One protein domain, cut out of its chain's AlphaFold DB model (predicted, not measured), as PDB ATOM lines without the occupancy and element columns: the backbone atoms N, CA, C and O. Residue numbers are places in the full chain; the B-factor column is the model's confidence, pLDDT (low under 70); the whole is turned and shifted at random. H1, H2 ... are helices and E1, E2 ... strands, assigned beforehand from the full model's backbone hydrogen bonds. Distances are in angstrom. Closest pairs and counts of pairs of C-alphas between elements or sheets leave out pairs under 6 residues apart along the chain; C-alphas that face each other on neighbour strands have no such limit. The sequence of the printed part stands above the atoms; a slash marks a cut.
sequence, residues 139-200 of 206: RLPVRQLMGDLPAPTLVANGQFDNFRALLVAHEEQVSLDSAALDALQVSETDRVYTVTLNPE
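Overview. This is residues 139 to 200 of the 206 residues of the protein "Arginine N-succinyltransferase" of Klebsiella pneumoniae (UniProt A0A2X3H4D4). With little regular structure, a small, strongly twisted antiparallel sheet, ordered E1 E4 E2 E3, has short H1 over one face. The 62 printed residues follow E1, E2, E3, H1, E4; class mixed, only 24 in named elements. It is compact, radius of gyration of the C-alphas 10.8 A, spanning 31 by 23 by 16 A.

Along the chain. Find C-alpha 139 at (-0.590, 7.935, 22.238), beginning E1, residues 139 to 141. Then come E2, 153 to 156, E3, 165 to 168, and H1, 178 to 184. E4, 191 to 196, runs 16.4 A to (-4.432, 17.193, 14.521).

Arrangement. At edge strand E1, N 140 and O 192 of E4 are 2.9 A apart. Between E4 and E2, N 154 and O 195 are 2.8 A apart. In hairpin E2 and E3, N 153 and O 168 are 2.8 A apart. H1 is on the sheet, height 9.7 A; its closest C-alphas with E3 are Leu 184 and Ala 165, 6.5 A. Every O i to N i+4 pair in H1 is within hydrogen-bond range. E3, H1 and E4 form a split strand-helix-strand unit, two strands that run the same way in one sheet but are not neighbours, with a helix between them along the chain and E2 between them in the sheet; its crossover is right-handed.

Size, cuts and confidence. The farthest C-alphas, Asp 161 and Glu 172, are 33.5 A apart. The printed part has no cut; link E1 to E2 is long. Residues 170 to 175 have pLDDT under 70.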
ATOM      1  N   ARG A 139      -1.130   7.867  20.880       95.06
ATOM      2  CA  ARG A 139      -0.590   7.935  22.238       95.06
ATOM      3  C   ARG A 139       0.927   8.060  22.184       95.06
ATOM      4  O   ARG A 139       1.625   7.043  22.107       95.06
ATOM      5  N   LEU A 140       1.441   9.283  22.249       92.69
ATOM      6  CA  LEU A 140       2.862   9.591  22.059       92.69
ATOM      7  C   LEU A 140       3.529  10.058  23.365       92.69
ATOM      8  O   LEU A 140       2.863  10.664  24.204       92.69
ATOM      9  N   PRO A 141       4.828   9.776  23.577       92.88
ATOM     10  CA  PRO A 141       5.607  10.405  24.640       92.88
ATOM     11  C   PRO A 141       5.640  11.929  24.480       92.88
ATOM     12  O   PRO A 141       5.866  12.412  23.371       92.88
ATOM     13  N   VAL A 142       5.512  12.673  25.581       91.50
ATOM     14  CA  VAL A 142       5.528  14.147  25.581       91.50
ATOM     15  C   VAL A 142       6.750  14.708  24.856       91.50
ATOM     16  O   VAL A 142       6.601  15.589  24.016       91.50
ATOM     17  N   ARG A 143       7.943  14.143  25.084       88.44
ATOM     18  CA  ARG A 143       9.188  14.554  24.407       88.44
ATOM     19  C   ARG A 143       9.117  14.603  22.871       88.44
ATOM     20  O   ARG A 143       9.893  15.324  22.259       88.44
ATOM     21  N   GLN A 144       8.226  13.834  22.236       85.94
ATOM     22  CA  GLN A 144       8.047  13.862  20.774       85.94
ATOM     23  C   GLN A 144       7.233  15.071  20.300       85.94
ATOM     24  O   GLN A 144       7.278  15.410  19.124       85.94
ATOM     25  N   LEU A 145       6.506  15.718  21.209       85.00
ATOM     26  CA  LEU A 145       5.660  16.881  20.954       85.00
ATOM     27  C   LEU A 145       6.293  18.196  21.452       85.00
ATOM     28  O   LEU A 145       5.680  19.256  21.366       85.00
ATOM     29  N   MET A 146       7.515  18.128  21.988       82.19
ATOM     30  CA  MET A 146       8.301  19.294  22.412       82.19
ATOM     31  C   MET A 146       9.067  19.958  21.253       82.19
ATOM     32  O   MET A 146       9.724  20.973  21.460       82.19
ATOM     33  N   GLY A 147       9.016  19.387  20.047       78.69
ATOM     34  CA  GLY A 147       9.496  20.029  18.820       78.69
ATOM     35  C   GLY A 147       8.385  20.787  18.092       78.69
ATOM     36  O   GLY A 147       7.240  20.801  18.543       78.69
ATOM     37  N   ASP A 148       8.722  21.372  16.943       77.50
ATOM     38  CA  ASP A 148       7.753  22.072  16.094       77.50
ATOM     39  C   ASP A 148       6.685  21.097  15.583       77.50
ATOM     40  O   ASP A 148       6.978  20.136  14.863       77.50
ATOM     41  N   LEU A 149       5.429  21.342  15.967       78.50
ATOM     42  CA  LEU A 149       4.299  20.565  15.475       78.50
ATOM     43  C   LEU A 149       3.900  21.071  14.079       78.50
ATOM     44  O   LEU A 149       3.721  22.273  13.886       78.50
ATOM     45  N   PRO A 150       3.689  20.174  13.100       76.81
ATOM     46  CA  PRO A 150       3.426  20.552  11.711       76.81
ATOM     47  C   PRO A 150       2.064  21.228  11.503       76.81
ATOM     48  O   PRO A 150       1.820  21.794  10.439       76.81
ATOM     49  N   ALA A 151       1.163  21.121  12.482       85.25
ATOM     50  CA  ALA A 151      -0.188  21.650  12.425       85.25
ATOM     51  C   ALA A 151      -0.763  21.857  13.834       85.25
ATOM     52  O   ALA A 151      -0.305  21.212  14.787       85.25
ATOM     53  N   PRO A 152      -1.813  22.690  13.977       88.31
ATOM     54  CA  PRO A 152      -2.544  22.802  15.228       88.31
ATOM     55  C   PRO A 152      -3.014  21.429  15.708       88.31
ATOM     56  O   PRO A 152      -3.604  20.669  14.944       88.31
ATOM     57  N   THR A 153      -2.750  21.103  16.965       89.75
ATOM     58  CA  THR A 153      -2.875  19.747  17.499       89.75
ATOM     59  C   THR A 153      -3.531  19.782  18.874       89.75
ATOM     60  O   THR A 153      -3.138  20.545  19.751       89.75
ATOM     61  N   LEU A 154      -4.559  18.960  19.071       92.62
ATOM     62  CA  LEU A 154      -5.167  18.741  20.379       92.62
ATOM     63  C   LEU A 154      -4.360  17.693  21.131       92.62
ATOM     64  O   LEU A 154      -4.137  16.608  20.604       92.62
ATOM     65  N   VAL A 155      -3.975  17.999  22.366       93.62
ATOM     66  CA  VAL A 155      -3.191  17.112  23.230       93.62
ATOM     67  C   VAL A 155      -3.918  16.933  24.553       93.62
ATOM     68  O   VAL A 155      -4.355  17.919  25.140       93.62
ATOM     69  N   ALA A 156      -4.048  15.696  25.030       95.69
ATOM     70  CA  ALA A 156      -4.698  15.350  26.286       95.69
ATOM     71  C   ALA A 156      -3.843  14.434  27.165       95.69
ATOM     72  O   ALA A 156      -3.168  13.529  26.677       95.69
ATOM     73  N   ASN A 157      -3.921  14.632  28.479       95.25
ATOM     74  CA  ASN A 157      -3.095  13.916  29.454       95.25
ATOM     75  C   ASN A 157      -3.496  12.445  29.678       95.25
ATOM     76  O   ASN A 157      -2.735  11.696  30.282       95.25
ATOM     77  N   GLY A 158      -4.678  12.023  29.212       93.81
ATOM     78  CA  GLY A 158      -5.159  10.645  29.364       93.81
ATOM     79  C   GLY A 158      -5.412  10.218  30.816       93.81
ATOM     80  O   GLY A 158      -5.431   9.025  31.100       93.81
ATOM     81  N   GLN A 159      -5.592  11.167  31.739       94.06
ATOM     82  CA  GLN A 159      -5.937  10.894  33.138       94.06
ATOM     83  C   GLN A 159      -7.448  11.035  33.319       94.06
ATOM     84  O   GLN A 159      -7.996  12.070  32.957       94.06
ATOM     85  N   PHE A 160      -8.133  10.024  33.859       93.31
ATOM     86  CA  PHE A 160      -9.598  10.056  33.934       93.31
ATOM     87  C   PHE A 160     -10.112  11.098  34.935       93.31
ATOM     88  O   PHE A 160     -10.815  12.028  34.545       93.31
ATOM     89  N   ASP A 161      -9.691  11.003  36.201       93.62
ATOM     90  CA  ASP A 161     -10.182  11.867  37.291       93.62
ATOM     91  C   ASP A 161      -9.767  13.338  37.141       93.62
ATOM     92  O   ASP A 161     -10.389  14.242  37.695       93.62
ATOM     93  N   ASN A 162      -8.703  13.592  36.381       94.25
ATOM     94  CA  ASN A 162      -8.117  14.914  36.187       94.25
ATOM     95  C   ASN A 162      -7.816  15.153  34.703       94.25
ATOM     96  O   ASN A 162      -6.717  15.548  34.307       94.25
ATOM     97  N   PHE A 163      -8.811  14.876  33.861       94.94
ATOM     98  CA  PHE A 163      -8.651  14.986  32.421       94.94
ATOM     99  C   PHE A 163      -8.391  16.422  31.968       94.94
ATOM    100  O   PHE A 163      -9.213  17.333  32.126       94.94
ATOM    101  N   ARG A 164      -7.258  16.610  31.296       94.75
ATOM    102  CA  ARG A 164      -6.833  17.891  30.729       94.75
ATOM    103  C   ARG A 164      -6.560  17.714  29.255       94.75
ATOM    104  O   ARG A 164      -5.984  16.711  28.846       94.75
ATOM    105  N   ALA A 165      -6.975  18.705  28.475       93.56
ATOM    106  CA  ALA A 165      -6.605  18.798  27.077       93.56
ATOM    107  C   ALA A 165      -6.351  20.255  26.704       93.56
ATOM    108  O   ALA A 165      -7.104  21.129  27.144       93.56
ATOM    109  N   LEU A 166      -5.336  20.494  25.877       92.31
ATOM    110  CA  LEU A 166      -5.078  21.793  25.268       92.31
ATOM    111  C   LEU A 166      -5.068  21.690  23.747       92.31
ATOM    112  O   LEU A 166      -4.785  20.637  23.179       92.31
ATOM    113  N   LEU A 167      -5.349  22.818  23.103       90.56
ATOM    114  CA  LEU A 167      -5.017  23.024  21.705       90.56
ATOM    115  C   LEU A 167      -3.644  23.689  21.636       90.56
ATOM    116  O   LEU A 167      -3.470  24.800  22.129       90.56
ATOM    117  N   VAL A 168      -2.702  23.010  21.001       87.88
ATOM    118  CA  VAL A 168      -1.392  23.539  20.639       87.88
ATOM    119  C   VAL A 168      -1.523  24.063  19.209       87.88
ATOM    120  O   VAL A 168      -1.584  23.268  18.278       87.88
ATOM    121  N   ALA A 169      -1.692  25.373  19.019       78.19
ATOM    122  CA  ALA A 169      -1.924  25.995  17.707       78.19
ATOM    123  C   ALA A 169      -0.822  26.998  17.367       78.19
ATOM    124  O   ALA A 169      -0.312  27.655  18.263       78.19
ATOM    125  N   HIS A 170      -0.481  27.111  16.082       64.75
ATOM    126  CA  HIS A 170       0.701  27.827  15.606       64.75
ATOM    127  C   HIS A 170       0.392  29.263  15.151       64.75
ATOM    128  O   HIS A 170      -0.530  29.456  14.361       64.75
ATOM    129  N   GLU A 171       1.231  30.226  15.555       55.66
ATOM    130  CA  GLU A 171       1.475  31.456  14.780       55.66
ATOM    131  C   GLU A 171       2.961  31.579  14.372       55.66
ATOM    132  O   GLU A 171       3.209  31.842  13.201       55.66
ATOM    133  N   GLU A 172       3.952  31.251  15.226       54.31
ATOM    134  CA  GLU A 172       5.383  31.317  14.828       54.31
ATOM    135  C   GLU A 172       6.288  30.158  15.304       54.31
ATOM    136  O   GLU A 172       7.098  29.705  14.504       54.31
ATOM    137  N   GLN A 173       6.137  29.603  16.513       54.34
ATOM    138  CA  GLN A 173       6.794  28.353  16.956       54.34
ATOM    139  C   GLN A 173       6.076  27.826  18.197       54.34
ATOM    140  O   GLN A 173       6.038  28.520  19.212       54.34
ATOM    141  N   VAL A 174       5.460  26.644  18.115       54.91
ATOM    142  CA  VAL A 174       4.657  26.111  19.224       54.91
ATOM    143  C   VAL A 174       4.979  24.644  19.467       54.91
ATOM    144  O   VAL A 174       4.457  23.742  18.810       54.91
ATOM    145  N   SER A 175       5.840  24.433  20.454       67.56
ATOM    146  CA  SER A 175       6.072  23.161  21.122       67.56
ATOM    147  C   SER A 175       5.237  23.067  22.401       67.56
ATOM    148  O   SER A 175       4.700  24.068  22.882       67.56
ATOM    149  N   LEU A 176       5.127  21.869  22.989       75.06
ATOM    150  CA  LEU A 176       4.786  21.793  24.410       75.06
ATOM    151  C   LEU A 176       5.922  22.415  25.229       75.06
ATOM    152  O   LEU A 176       6.919  21.760  25.528       75.06
ATOM    153  N   ASP A 177       5.755  23.688  25.569       82.69
ATOM    154  CA  ASP A 177       6.599  24.394  26.519       82.69
ATOM    155  C   ASP A 177       6.269  23.981  27.964       82.69
ATOM    156  O   ASP A 177       5.331  23.223  28.237       82.69
ATOM    157  N   SER A 178       7.044  24.486  28.924       85.50
ATOM    158  CA  SER A 178       6.819  24.183  30.340       85.50
ATOM    159  C   SER A 178       5.419  24.588  30.812       85.50
ATOM    160  O   SER A 178       4.814  23.870  31.603       85.50
ATOM    161  N   ALA A 179       4.861  25.683  30.285       87.69
ATOM    162  CA  ALA A 179       3.516  26.127  30.634       87.69
ATOM    163  C   ALA A 179       2.436  25.138  30.157       87.69
ATOM    164  O   ALA A 179       1.483  24.863  30.891       87.69
ATOM    165  N   ALA A 180       2.585  24.560  28.961       88.75
ATOM    166  CA  ALA A 180       1.691  23.527  28.447       88.75
ATOM    167  C   ALA A 180       1.777  22.229  29.268       88.75
ATOM    168  O   ALA A 180       0.742  21.612  29.541       88.75
ATOM    169  N   LEU A 181       2.981  21.833  29.698       91.12
ATOM    170  CA  LEU A 181       3.188  20.673  30.576       91.12
ATOM    171  C   LEU A 181       2.511  20.860  31.934       91.12
ATOM    172  O   LEU A 181       1.754  19.988  32.368       91.12
ATOM    173  N   ASP A 182       2.701  22.024  32.551       91.81
ATOM    174  CA  ASP A 182       2.067  22.378  33.822       91.81
ATOM    175  C   ASP A 182       0.536  22.417  33.690       91.81
ATOM    176  O   ASP A 182      -0.189  21.895  34.544       91.81
ATOM    177  N   ALA A 183       0.018  22.973  32.589       92.62
ATOM    178  CA  ALA A 183      -1.416  23.041  32.322       92.62
ATOM    179  C   ALA A 183      -2.054  21.655  32.128       92.62
ATOM    180  O   ALA A 183      -3.186  21.436  32.582       92.62
ATOM    181  N   LEU A 184      -1.339  20.729  31.475       92.94
ATOM    182  CA  LEU A 184      -1.732  19.326  31.294       92.94
ATOM    183  C   LEU A 184      -1.465  18.455  32.530       92.94
ATOM    184  O   LEU A 184      -2.064  17.383  32.641       92.94
ATOM    185  N   GLN A 185      -0.625  18.923  33.455       94.88
ATOM    186  CA  GLN A 185      -0.124  18.180  34.615       94.88
ATOM    187  C   GLN A 185       0.560  16.869  34.211       94.88
ATOM    188  O   GLN A 185       0.233  15.790  34.712       94.88
ATOM    189  N   VAL A 186       1.494  16.984  33.267       94.19
ATOM    190  CA  VAL A 186       2.310  15.880  32.751       94.19
ATOM    191  C   VAL A 186       3.786  16.260  32.744       94.19
ATOM    192  O   VAL A 186       4.148  17.429  32.676       94.19
ATOM    193  N   SER A 187       4.639  15.248  32.793       91.81
ATOM    194  CA  SER A 187       6.091  15.330  32.664       91.81
ATOM    195  C   SER A 187       6.549  14.937  31.257       91.81
ATOM    196  O   SER A 187       5.818  14.307  30.494       91.81
ATOM    197  N   GLU A 188       7.805  15.228  30.916       88.88
ATOM    198  CA  GLU A 188       8.396  14.858  29.617       88.88
ATOM    199  C   GLU A 188       8.429  13.340  29.352       88.88
ATOM    200  O   GLU A 188       8.499  12.897  28.198       88.88
ATOM    201  N   THR A 189       8.383  12.533  30.418       89.50
ATOM    202  CA  THR A 189       8.387  11.066  30.349       89.50
ATOM    203  C   THR A 189       6.999  10.463  30.164       89.50
ATOM    204  O   THR A 189       6.893   9.281  29.822       89.50
ATOM    205  N   ASP A 190       5.942  11.250  30.368       94.56
ATOM    206  CA  ASP A 190       4.571  10.770  30.258       94.56
ATOM    207  C   ASP A 190       4.147  10.574  28.801       94.56
ATOM    208  O   ASP A 190       4.793  11.022  27.847       94.56
ATOM    209  N   ARG A 191       3.034   9.859  28.621       95.06
ATOM    210  CA  ARG A 191       2.409   9.648  27.315       95.06
ATOM    211  C   ARG A 191       1.068  10.350  27.272       95.06
ATOM    212  O   ARG A 191       0.235  10.126  28.143       95.06
ATOM    213  N   VAL A 192       0.851  11.108  26.212       95.38
ATOM    214  CA  VAL A 192      -0.352  11.907  25.980       95.38
ATOM    215  C   VAL A 192      -1.073  11.423  24.731       95.38
ATOM    216  O   VAL A 192      -0.461  10.839  23.834       95.38
ATOM    217  N   TYR A 193      -2.380  11.650  24.683       95.81
ATOM    218  CA  TYR A 193      -3.184  11.445  23.485       95.81
ATOM    219  C   TYR A 193      -3.131  12.703  22.637       95.81
ATOM    220  O   TYR A 193      -3.267  13.802  23.164       95.81
ATOM    221  N   THR A 194      -2.927  12.550  21.338       93.62
ATOM    222  CA  THR A 194      -2.775  13.675  20.423       93.62
ATOM    223  C   THR A 194      -3.497  13.428  19.108       93.62
ATOM    224  O   THR A 194      -3.544  12.295  18.632       93.62
ATOM    225  N   VAL A 195      -4.073  14.478  18.526       93.06
ATOM    226  CA  VAL A 195      -4.659  14.451  17.184       93.06
ATOM    227  C   VAL A 195      -4.606  15.838  16.551       93.06
ATOM    228  O   VAL A 195      -4.786  16.848  17.235       93.06
ATOM    229  N   THR A 196      -4.390  15.914  15.237       90.69
ATOM    230  CA  THR A 196      -4.432  17.193  14.521       90.69
ATOM    231  C   THR A 196      -5.828  17.811  14.599       90.69
ATOM    232  O   THR A 196      -6.859  17.123  14.572       90.69
ATOM    233  N   LEU A 197      -5.867  19.139  14.703       87.38
ATOM    234  CA  LEU A 197      -7.109  19.883  14.780       87.38
ATOM    235  C   LEU A 197      -7.901  19.689  13.497       87.38
ATOM    236  O   LEU A 197      -9.078  19.382  13.608       87.38
ATOM    237  N   ASN A 198      -7.295  19.812  12.313       83.50
ATOM    238  CA  ASN A 198      -7.997  19.623  11.045       83.50
ATOM    239  C   ASN A 198      -7.717  18.244  10.419       83.50
ATOM    240  O   ASN A 198      -6.606  17.723  10.555       83.50
ATOM    241  N   PRO A 199      -8.695  17.664   9.693       74.38
ATOM    242  CA  PRO A 199      -8.505  16.407   8.965       74.38
ATOM    243  C   PRO A 199      -7.407  16.467   7.896       74.38
ATOM    244  O   PRO A 199      -6.685  15.497   7.697       74.38
ATOM    245  N   GLU A 200      -7.298  17.603   7.207       75.25
ATOM    246  CA  GLU A 200      -6.389  17.808   6.067       75.25
ATOM    247  C   GLU A 200      -4.912  17.848   6.490       75.25
ATOM    248  O   GLU A 200      -4.017  17.595   5.685       75.25
TER     249      GLU A 200